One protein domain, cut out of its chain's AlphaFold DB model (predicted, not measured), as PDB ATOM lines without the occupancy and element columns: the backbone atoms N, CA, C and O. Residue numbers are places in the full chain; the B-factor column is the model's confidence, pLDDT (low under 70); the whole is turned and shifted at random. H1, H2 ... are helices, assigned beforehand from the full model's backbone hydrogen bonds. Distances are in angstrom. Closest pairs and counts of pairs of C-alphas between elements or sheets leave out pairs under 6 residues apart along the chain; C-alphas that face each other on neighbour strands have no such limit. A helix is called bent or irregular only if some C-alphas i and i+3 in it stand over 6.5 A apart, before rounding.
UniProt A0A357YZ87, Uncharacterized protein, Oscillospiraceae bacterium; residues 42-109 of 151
ATOM      1  N   PHE A  42     -21.370 -33.538  40.654       50.53
ATOM      2  CA  PHE A  42     -22.673 -34.171  40.445       50.53
ATOM      3  C   PHE A  42     -22.889 -35.435  41.285       50.53
ATOM      4  O   PHE A  42     -24.031 -35.779  41.561       50.53
ATOM      5  N   ASP A  43     -21.820 -36.091  41.733       51.66
ATOM      6  CA  ASP A  43     -21.896 -37.355  42.479       51.66
ATOM      7  C   ASP A  43     -22.224 -37.093  43.962       51.66
ATOM      8  O   ASP A  43     -23.074 -37.745  44.559       51.66
ATOM      9  N   GLY A  44     -21.689 -35.999  44.523       45.09
ATOM     10  CA  GLY A  44     -22.075 -35.503  45.853       45.09
ATOM     11  C   GLY A  44     -23.502 -34.939  45.940       45.09
ATOM     12  O   GLY A  44     -24.030 -34.770  47.040       45.09
ATOM     13  N   LEU A  45     -24.145 -34.662  44.800       48.09
ATOM     14  CA  LEU A  45     -25.561 -34.295  44.745       48.09
ATOM     15  C   LEU A  45     -26.498 -35.517  44.748       48.09
ATOM     16  O   LEU A  45     -27.694 -35.340  44.977       48.09
ATOM     17  N   GLY A  46     -25.973 -36.723  44.508       44.16
ATOM     18  CA  GLY A  46     -26.730 -37.974  44.594       44.16
ATOM     19  C   GLY A  46     -26.899 -38.487  46.027       44.16
ATOM     20  O   GLY A  46     -27.938 -39.053  46.343       44.16
ATOM     21  N   ASP A  47     -25.922 -38.237  46.909       44.66
ATOM     22  CA  ASP A  47     -25.861 -38.921  48.214       44.66
ATOM     23  C   ASP A  47     -26.283 -38.050  49.421       44.66
ATOM     24  O   ASP A  47     -26.741 -38.568  50.434       44.66
ATOM     25  N   SER A  48     -26.196 -36.711  49.344       42.84
ATOM     26  CA  SER A  48     -26.443 -35.825  50.509       42.84
ATOM     27  C   SER A  48     -27.644 -34.878  50.418       42.84
ATOM     28  O   SER A  48     -27.868 -34.074  51.325       42.84
ATOM     29  N   SER A  49     -28.488 -34.986  49.393       42.25
ATOM     30  CA  SER A  49     -29.790 -34.310  49.399       42.25
ATOM     31  C   SER A  49     -30.793 -35.033  48.505       42.25
ATOM     32  O   SER A  49     -30.912 -34.713  47.327       42.25
ATOM     33  N   GLY A  50     -31.468 -36.004  49.126       42.84
ATOM     34  CA  GLY A  50     -32.723 -36.668  48.765       42.84
ATOM     35  C   GLY A  50     -33.237 -36.553  47.334       42.84
ATOM     36  O   GLY A  50     -33.650 -35.473  46.929       42.84
ATOM     37  N   ASP A  51     -33.327 -37.711  46.676       51.12
ATOM     38  CA  ASP A  51     -34.358 -38.157  45.718       51.12
ATOM     39  C   ASP A  51     -34.632 -37.335  44.446       51.12
ATOM     40  O   ASP A  51     -35.039 -37.900  43.443       51.12
ATOM     41  N   VAL A  52     -34.367 -36.033  44.399       50.91
ATOM     42  CA  VAL A  52     -34.863 -35.161  43.324       50.91
ATOM     43  C   VAL A  52     -33.996 -35.187  42.072       50.91
ATOM     44  O   VAL A  52     -34.512 -35.009  40.974       50.91
ATOM     45  N   LEU A  53     -32.684 -35.415  42.205       52.16
ATOM     46  CA  LEU A  53     -31.823 -35.627  41.037       52.16
ATOM     47  C   LEU A  53     -31.990 -37.042  40.501       52.16
ATOM     48  O   LEU A  53     -32.089 -37.195  39.292       52.16
ATOM     49  N   HIS A  54     -32.120 -38.047  41.373       51.25
ATOM     50  CA  HIS A  54     -32.492 -39.386  40.931       51.25
ATOM     51  C   HIS A  54     -33.859 -39.360  40.241       51.25
ATOM     52  O   HIS A  54     -33.960 -39.877  39.156       51.25
ATOM     53  N   GLU A  55     -34.884 -38.667  40.733       51.88
ATOM     54  CA  GLU A  55     -36.176 -38.555  40.031       51.88
ATOM     55  C   GLU A  55     -36.084 -37.749  38.713       51.88
ATOM     56  O   GLU A  55     -36.758 -38.072  37.735       51.88
ATOM     57  N   LEU A  56     -35.192 -36.750  38.636       53.38
ATOM     58  CA  LEU A  56     -34.905 -36.000  37.404       53.38
ATOM     59  C   LEU A  56     -34.119 -36.824  36.361       53.38
ATOM     60  O   LEU A  56     -34.247 -36.558  35.167       53.38
ATOM     61  N   PHE A  57     -33.312 -37.799  36.792       55.12
ATOM     62  CA  PHE A  57     -32.459 -38.627  35.926       55.12
ATOM     63  C   PHE A  57     -33.002 -40.053  35.688       55.12
ATOM     64  O   PHE A  57     -32.806 -40.600  34.605       55.12
ATOM     65  N   ALA A  58     -33.750 -40.627  36.631       50.00
ATOM     66  CA  ALA A  58     -34.318 -41.982  36.607       50.00
ATOM     67  C   ALA A  58     -35.479 -42.124  35.620       50.00
ATOM     68  O   ALA A  58     -35.832 -43.232  35.227       50.00
ATOM     69  N   GLY A  59     -36.053 -41.008  35.160       47.56
ATOM     70  CA  GLY A  59     -37.009 -41.010  34.053       47.56
ATOM     71  C   GLY A  59     -36.387 -41.329  32.686       47.56
ATOM     72  O   GLY A  59     -37.125 -41.532  31.723       47.56
ATOM     73  N   GLU A  60     -35.053 -41.365  32.571       51.94
ATOM     74  CA  GLU A  60     -34.342 -41.564  31.299       51.94
ATOM     75  C   GLU A  60     -33.274 -42.667  31.341       51.94
ATOM     76  O   GLU A  60     -32.447 -42.773  30.435       51.94
ATOM     77  N   GLU A  61     -33.318 -43.553  32.334       45.19
ATOM     78  CA  GLU A  61     -32.497 -44.767  32.360       45.19
ATOM     79  C   GLU A  61     -33.078 -45.810  31.397       45.19
ATOM     80  O   GLU A  61     -33.710 -46.787  31.782       45.19
ATOM     81  N   GLY A  62     -32.937 -45.567  30.093       47.09
ATOM     82  CA  GLY A  62     -33.403 -46.520  29.083       47.09
ATOM     83  C   GLY A  62     -33.567 -45.984  27.669       47.09
ATOM     84  O   GLY A  62     -33.811 -46.775  26.756       47.09
ATOM     85  N   ARG A  63     -33.418 -44.674  27.434       51.00
ATOM     86  CA  ARG A  63     -33.379 -44.143  26.067       51.00
ATOM     87  C   ARG A  63     -31.932 -43.926  25.637       51.00
ATOM     88  O   ARG A  63     -31.218 -43.202  26.324       51.00
ATOM     89  N   PRO A  64     -31.482 -44.509  24.510       50.25
ATOM     90  CA  PRO A  64     -30.198 -44.122  23.950       50.25
ATOM     91  C   PRO A  64     -30.252 -42.619  23.672       50.25
ATOM     92  O   PRO A  64     -31.200 -42.145  23.042       50.25
ATOM     93  N   ASP A  65     -29.261 -41.882  24.179       60.78
ATOM     94  CA  ASP A  65     -29.096 -40.442  23.976       60.78
ATOM     95  C   ASP A  65     -29.019 -40.134  22.472       60.78
ATOM     96  O   ASP A  65     -27.949 -40.105  21.855       60.78
ATOM     97  N   ALA A  66     -30.186 -39.934  21.861       68.19
ATOM     98  CA  ALA A  66     -30.313 -39.569  20.456       68.19
ATOM     99  C   ALA A  66     -29.795 -38.146  20.218       68.19
ATOM    100  O   ALA A  66     -29.329 -37.816  19.132       68.19
ATOM    101  N   VAL A  67     -29.853 -37.304  21.252       82.06
ATOM    102  CA  VAL A  67     -29.443 -35.909  21.173       82.06
ATOM    103  C   VAL A  67     -27.976 -35.792  21.570       82.06
ATOM    104  O   VAL A  67     -27.604 -35.979  22.729       82.06
ATOM    105  N   ARG A  68     -27.143 -35.445  20.592       90.81
ATOM    106  CA  ARG A  68     -25.735 -35.088  20.779       90.81
ATOM    107  C   ARG A  68     -25.517 -33.625  20.435       90.81
ATOM    108  O   ARG A  68     -26.222 -33.058  19.605       90.81
ATOM    109  N   CYS A  69     -24.529 -33.008  21.071       90.62
ATOM    110  CA  CYS A  69     -24.142 -31.652  20.719       90.62
ATOM    111  C   CYS A  69     -23.502 -31.615  19.324       90.62
ATOM    112  O   CYS A  69     -22.510 -32.294  19.086       90.62
ATOM    113  N   GLU A  70     -24.010 -30.763  18.438       90.81
ATOM    114  CA  GLU A  70     -23.484 -30.601  17.073       90.81
ATOM    115  C   GLU A  70     -22.041 -30.066  17.036       90.81
ATOM    116  O   GLU A  70     -21.312 -30.336  16.089       90.81
ATOM    117  N   CYS A  71     -21.600 -29.331  18.067       92.25
ATOM    118  CA  CYS A  71     -20.243 -28.773  18.108       92.25
ATOM    119  C   CYS A  71     -19.187 -29.731  18.672       92.25
ATOM    120  O   CYS A  71     -18.062 -29.731  18.187       92.25
ATOM    121  N   CYS A  72     -19.496 -30.500  19.723       92.12
ATOM    122  CA  CYS A  72     -18.498 -31.340  20.405       92.12
ATOM    123  C   CYS A  72     -18.860 -32.830  20.486       92.12
ATOM    124  O   CYS A  72     -18.096 -33.605  21.052       92.12
ATOM    125  N   GLY A  73     -20.025 -33.237  19.979       90.06
ATOM    126  CA  GLY A  73     -20.482 -34.629  19.966       90.06
ATOM    127  C   GLY A  73     -20.909 -35.198  21.323       90.06
ATOM    128  O   GLY A  73     -21.422 -36.315  21.365       90.06
ATOM    129  N   ALA A  74     -20.737 -34.450  22.418       88.88
ATOM    130  CA  ALA A  74     -21.093 -34.908  23.757       88.88
ATOM    131  C   ALA A  74     -22.601 -35.175  23.874       88.88
ATOM    132  O   ALA A  74     -23.422 -34.351  23.450       88.88
ATOM    133  N   SER A  75     -22.942 -36.320  24.462       90.56
ATOM    134  CA  SER A  75     -24.300 -36.645  24.896       90.56
ATOM    135  C   SER A  75     -24.605 -36.021  26.260       90.56
ATOM    136  O   SER A  75     -23.717 -35.500  26.942       90.56
ATOM    137  N   PHE A  76     -25.868 -36.080  26.675       86.38
ATOM    138  CA  PHE A  76     -26.230 -35.642  28.016       86.38
ATOM    139  C   PHE A  76     -25.612 -36.548  29.091       86.38
ATOM    140  O   PHE A  76     -25.085 -36.036  30.081       86.38
ATOM    141  N   PHE A  77     -25.579 -37.867  28.873       84.56
ATOM    142  CA  PHE A  77     -24.931 -38.802  29.792       84.56
ATOM    143  C   PHE A  77     -23.438 -38.508  29.983       84.56
ATOM    144  O   PHE A  77     -22.943 -38.545  31.109       84.56
ATOM    145  N   ASP A  78     -22.722 -38.125  28.921       84.81
ATOM    146  CA  ASP A  78     -21.306 -37.745  29.025       84.81
ATOM    147  C   ASP A  78     -21.108 -36.518  29.930       84.81
ATOM    148  O   ASP A  78     -20.141 -36.446  30.697       84.81
ATOM    149  N   ILE A  79     -22.037 -35.558  29.881       86.19
ATOM    150  CA  ILE A  79     -22.014 -34.351  30.717       86.19
ATOM    151  C   ILE A  79     -22.263 -34.708  32.185       86.19
ATOM    152  O   ILE A  79     -21.543 -34.220  33.056       86.19
ATOM    153  N   VAL A  80     -23.238 -35.578  32.462       81.06
ATOM    154  CA  VAL A  80     -23.545 -36.035  33.828       81.06
ATOM    155  C   VAL A  80     -22.379 -36.841  34.399       81.06
ATOM    156  O   VAL A  80     -21.887 -36.532  35.482       81.06
ATOM    157  N   ARG A  81     -21.863 -37.811  33.636       76.88
ATOM    158  CA  ARG A  81     -20.750 -38.676  34.047       76.88
ATOM    159  C   ARG A  81     -19.461 -37.899  34.305       76.88
ATOM    160  O   ARG A  81     -18.737 -38.202  35.250       76.88
ATOM    161  N   SER A  82     -19.144 -36.928  33.451       81.00
ATOM    162  CA  SER A  82     -17.951 -36.087  33.620       81.00
ATOM    163  C   SER A  82     -18.145 -34.963  34.639       81.00
ATOM    164  O   SER A  82     -17.168 -34.353  35.078       81.00
ATOM    165  N   GLY A  83     -19.397 -34.646  34.974       78.00
ATOM    166  CA  GLY A  83     -19.773 -33.491  35.774       78.00
ATOM    167  C   GLY A  83     -19.381 -32.146  35.154       78.00
ATOM    168  O   GLY A  83     -19.231 -31.157  35.876       78.00
ATOM    169  N   ARG A  84     -19.148 -32.095  33.835       83.94
ATOM    170  CA  ARG A  84     -18.682 -30.902  33.114       83.94
ATOM    171  C   ARG A  84     -19.472 -30.708  31.828       83.94
ATOM    172  O   ARG A  84     -19.655 -31.630  31.041       83.94
ATOM    173  N   VAL A  85     -19.893 -29.469  31.582       87.31
ATOM    174  CA  VAL A  85     -20.557 -29.102  30.324       87.31
ATOM    175  C   VAL A  85     -19.495 -28.947  29.232       87.31
ATOM    176  O   VAL A  85     -18.578 -28.144  29.384       87.31
ATOM    177  N   GLY A  86     -19.610 -29.726  28.150       87.44
ATOM    178  CA  GLY A  86     -18.558 -29.879  27.136       87.44
ATOM    179  C   GLY A  86     -18.169 -28.594  26.391       87.44
ATOM    180  O   GLY A  86     -17.006 -28.209  26.393       87.44
ATOM    181  N   CYS A  87     -19.123 -27.918  25.743       92.81
ATOM    182  CA  CYS A  87     -18.885 -26.649  25.043       92.81
ATOM    183  C   CYS A  87     -20.052 -25.665  25.237       92.81
ATOM    184  O   CYS A  87     -21.082 -26.010  25.817       92.81
ATOM    185  N   ALA A  88     -19.926 -24.439  24.718       92.69
ATOM    186  CA  ALA A  88     -20.977 -23.420  24.825       92.69
ATOM    187  C   ALA A  88     -22.315 -23.867  24.204       92.69
ATOM    188  O   ALA A  88     -23.379 -23.575  24.750       92.69
ATOM    189  N   GLN A  89     -22.271 -24.623  23.101       93.19
ATOM    190  CA  GLN A  89     -23.475 -25.116  22.434       93.19
ATOM    191  C   GLN A  89     -24.215 -26.164  23.281       93.19
ATOM    192  O   GLN A  89     -25.440 -26.217  23.227       93.19
ATOM    193  N   CYS A  90     -23.525 -26.912  24.154       92.19
ATOM    194  CA  CYS A  90     -24.165 -27.866  25.070       92.19
ATOM    195  C   CYS A  90     -25.192 -27.199  25.999       92.19
ATOM    196  O   CYS A  90     -26.224 -27.801  26.284       92.19
ATOM    197  N   TYR A  91     -24.961 -25.950  26.429       90.62
ATOM    198  CA  TYR A  91     -25.931 -25.206  27.248       90.62
ATOM    199  C   TYR A  91     -27.237 -24.913  26.507       90.62
ATOM    200  O   TYR A  91     -28.276 -24.760  27.144       90.62
ATOM    201  N   ARG A  92     -27.187 -24.821  25.173       91.44
ATOM    202  CA  ARG A  92     -28.365 -24.626  24.322       91.44
ATOM    203  C   ARG A  92     -29.021 -25.962  23.998       91.44
ATOM    204  O   ARG A  92     -30.214 -26.114  24.233       91.44
ATOM    205  N   THR A  93     -28.236 -26.937  23.534       90.75
ATOM    206  CA  THR A  93     -28.717 -28.272  23.151       90.75
ATOM    207  C   THR A  93     -29.422 -28.983  24.307       90.75
ATOM    208  O   THR A  93     -30.480 -29.569  24.111       90.75
ATOM    209  N   PHE A  94     -28.878 -28.892  25.523       90.75
ATOM    210  CA  PHE A  94     -29.403 -29.585  26.704       90.75
ATOM    211  C   PHE A  94     -30.059 -28.632  27.712       90.75
ATOM    212  O   PHE A  94     -30.135 -28.944  28.901       90.75
ATOM    213  N   TYR A  95     -30.525 -27.461  27.263       88.69
ATOM    214  CA  TYR A  95     -31.026 -26.398  28.142       88.69
ATOM    215  C   TYR A  95     -32.107 -26.880  29.115       88.69
ATOM    216  O   TYR A  95     -32.028 -26.605  30.312       88.69
ATOM    217  N   SER A  96     -33.099 -27.624  28.616       86.50
ATOM    218  CA  SER A  96     -34.232 -28.119  29.409       86.50
ATOM    219  C   SER A  96     -33.794 -28.999  30.579       86.50
ATOM    220  O   SER A  96     -34.377 -28.908  31.657       86.50
ATOM    221  N   ARG A  97     -32.738 -29.797  30.387       85.56
ATOM    222  CA  ARG A  97     -32.186 -30.699  31.404       85.56
ATOM    223  C   ARG A  97     -31.181 -30.000  32.322       85.56
ATOM    224  O   ARG A  97     -31.191 -30.220  33.527       85.56
ATOM    225  N   LEU A  98     -30.342 -29.111  31.786       87.25
ATOM    226  CA  LEU A  98     -29.326 -28.388  32.562       87.25
ATOM    227  C   LEU A  98     -29.915 -27.281  33.444       87.25
ATOM    228  O   LEU A  98     -29.429 -27.054  34.549       87.25
ATOM    229  N   ALA A  99     -30.956 -26.583  32.986       85.44
ATOM    230  CA  ALA A  99     -31.549 -25.457  33.705       85.44
ATOM    231  C   ALA A  99     -31.989 -25.770  35.153       85.44
ATOM    232  O   ALA A  99     -31.633 -24.980  36.035       85.44
ATOM    233  N   PRO A 100     -32.735 -26.856  35.452       83.69
ATOM    234  CA  PRO A 100     -33.098 -27.189  36.833       83.69
ATOM    235  C   PRO A 100     -31.869 -27.494  37.697       83.69
ATOM    236  O   PRO A 100     -31.767 -26.972  38.806       83.69
ATOM    237  N   ILE A 101     -30.895 -28.236  37.160       81.69
ATOM    238  CA  ILE A 101     -29.673 -28.607  37.880       81.69
ATOM    239  C   ILE A 101     -28.854 -27.357  38.233       81.69
ATOM    240  O   ILE A 101     -28.510 -27.130  39.390       81.69
ATOM    241  N   ILE A 102     -28.625 -26.473  37.258       83.00
ATOM    242  CA  ILE A 102     -27.911 -25.201  37.452       83.00
ATOM    243  C   ILE A 102     -28.625 -24.334  38.499       83.00
ATOM    244  O   ILE A 102     -27.974 -23.745  39.361       83.00
ATOM    245  N   ARG A 103     -29.963 -24.258  38.471       82.56
ATOM    246  CA  ARG A 103     -30.735 -23.491  39.465       82.56
ATOM    247  C   ARG A 103     -30.600 -24.055  40.872       82.56
ATOM    248  O   ARG A 103     -30.523 -23.268  41.809       82.56
ATOM    249  N   GLN A 104     -30.572 -25.374  41.021       75.56
ATOM    250  CA  GLN A 104     -30.393 -26.025  42.315       75.56
ATOM    251  C   GLN A 104     -29.005 -25.735  42.896       75.56
ATOM    252  O   GLN A 104     -28.884 -25.410  44.073       75.56
ATOM    253  N   ILE A 105     -27.973 -25.766  42.051       76.62
ATOM    254  CA  ILE A 105     -26.581 -25.531  42.447       76.62
ATOM    255  C   ILE A 105     -26.329 -24.061  42.790       76.62
ATOM    256  O   ILE A 105     -25.723 -23.741  43.810       76.62
ATOM    257  N   HIS A 106     -26.783 -23.152  41.927       76.56
ATOM    258  CA  HIS A 106     -26.473 -21.726  42.030       76.56
ATOM    259  C   HIS A 106     -27.562 -20.907  42.745       76.56
ATOM    260  O   HIS A 106     -27.408 -19.699  42.916       76.56
ATOM    261  N   GLY A 107     -28.681 -21.524  43.140       72.12
ATOM    262  CA  GLY A 107     -29.829 -20.858  43.770       72.12
ATOM    263  C   GLY A 107     -30.658 -19.971  42.826       72.12
ATOM    264  O   GLY A 107     -31.659 -19.386  43.240       72.12
ATOM    265  N   GLY A 108     -30.263 -19.858  41.556       70.50
ATOM    266  CA  GLY A 108     -30.949 -19.084  40.525       70.50
ATOM    267  C   GLY A 108     -30.258 -19.213  39.169       70.50
ATOM    268  O   GLY A 108     -29.055 -19.425  39.092       70.50
ATOM    269  N   ALA A 109     -31.020 -19.077  38.081       66.81
ATOM    270  CA  ALA A 109     -30.472 -19.125  36.715       66.81
ATOM    271  C   ALA A 109     -29.856 -17.792  36.257       66.81
ATOM    272  O   ALA A 109     -29.265 -17.721  35.185       66.81
TER     273      ALA A 109
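What this domain is: This is residues 42 to 109 of the 151 residues of an uncharacterized protein of Oscillospiraceae bacterium (UniProt A0A357YZ87). Five short helices are strung on loops with few contacts between them: H1 and H2 sit at one end, the longest helix H5 runs near H2 the opposite way, and H4 sits near H5. H3 is nearest to the mean of the C-alphas yet touches no helix, and the long stretch of residues 59 to 75, which holds no named element, swings round from H2 to H3 by way of the other end. The printed part has 68 residues, with five named helices in the order H1 to H5 and no named strand; the class is all helix, with half of the residues, 34 of 68, in helices. The whole is compact, with a radius of gyration of the C-alphas of 12.0 A, and spans 33 by 28 by 18 A.

How they stand to each other: H1, residues 44 to 47, and H2, residues 52 to 58, only just touch, and only at the corner by their tight link, with 3 pairs of C-alphas within 8 A; the closest are those of Gly 46 and Leu 53, 6.6 A apart. H3, residues 76 to 82, is apart from H2. H4, residues 90 to 93, is apart from H3. H5, residues 95 to 106, is close to H4 but not clearly touching, the closest C-alphas being those of Tyr 91 and Leu 98, 7.1 A apart. H5 is also close to H2 but not clearly touching, the closest C-alphas being those of Leu 53 and Ile 101 at 8.0 A; their lines stand at a shallow tilt of 29 degrees, opposite ways. H3 and H5 are only just apart, their closest C-alphas 8.4 A from each other. In H2 and H3 every O i to N i+4 pair is within hydrogen-bond range, in H5 6 of 8 are, and H1 and H4 are too short for such a pair.

Where its parts are: H1 begins at C-alpha 44, (-22.075, -35.503, 45.853), and is 5.6 A long from first to last C-alpha. H2 is 9.6 A long, H3 is 10.0 A and H4 is 5.0 A. H3 begins at C-alpha 76, (-26.230, -35.642, 28.016). H5 is 15.3 A long and ends at C-alpha 106, (-26.473, -21.726, 42.030). H5 is irregular, but only just: C-alphas 97 and 100 are 6.53 A apart.

The domain as a whole: The two C-alphas farthest apart are those of Gly 50 and Cys 71, at 34.0 A. The printed part has no cut. The link from H2 to H3, 17 residues, is long; that from H3 to H4 is short, and that from H4 to H5 is tight. The mean pLDDT of the printed part is 72.2, and residues 42 to 66 and residue 109 are under 70.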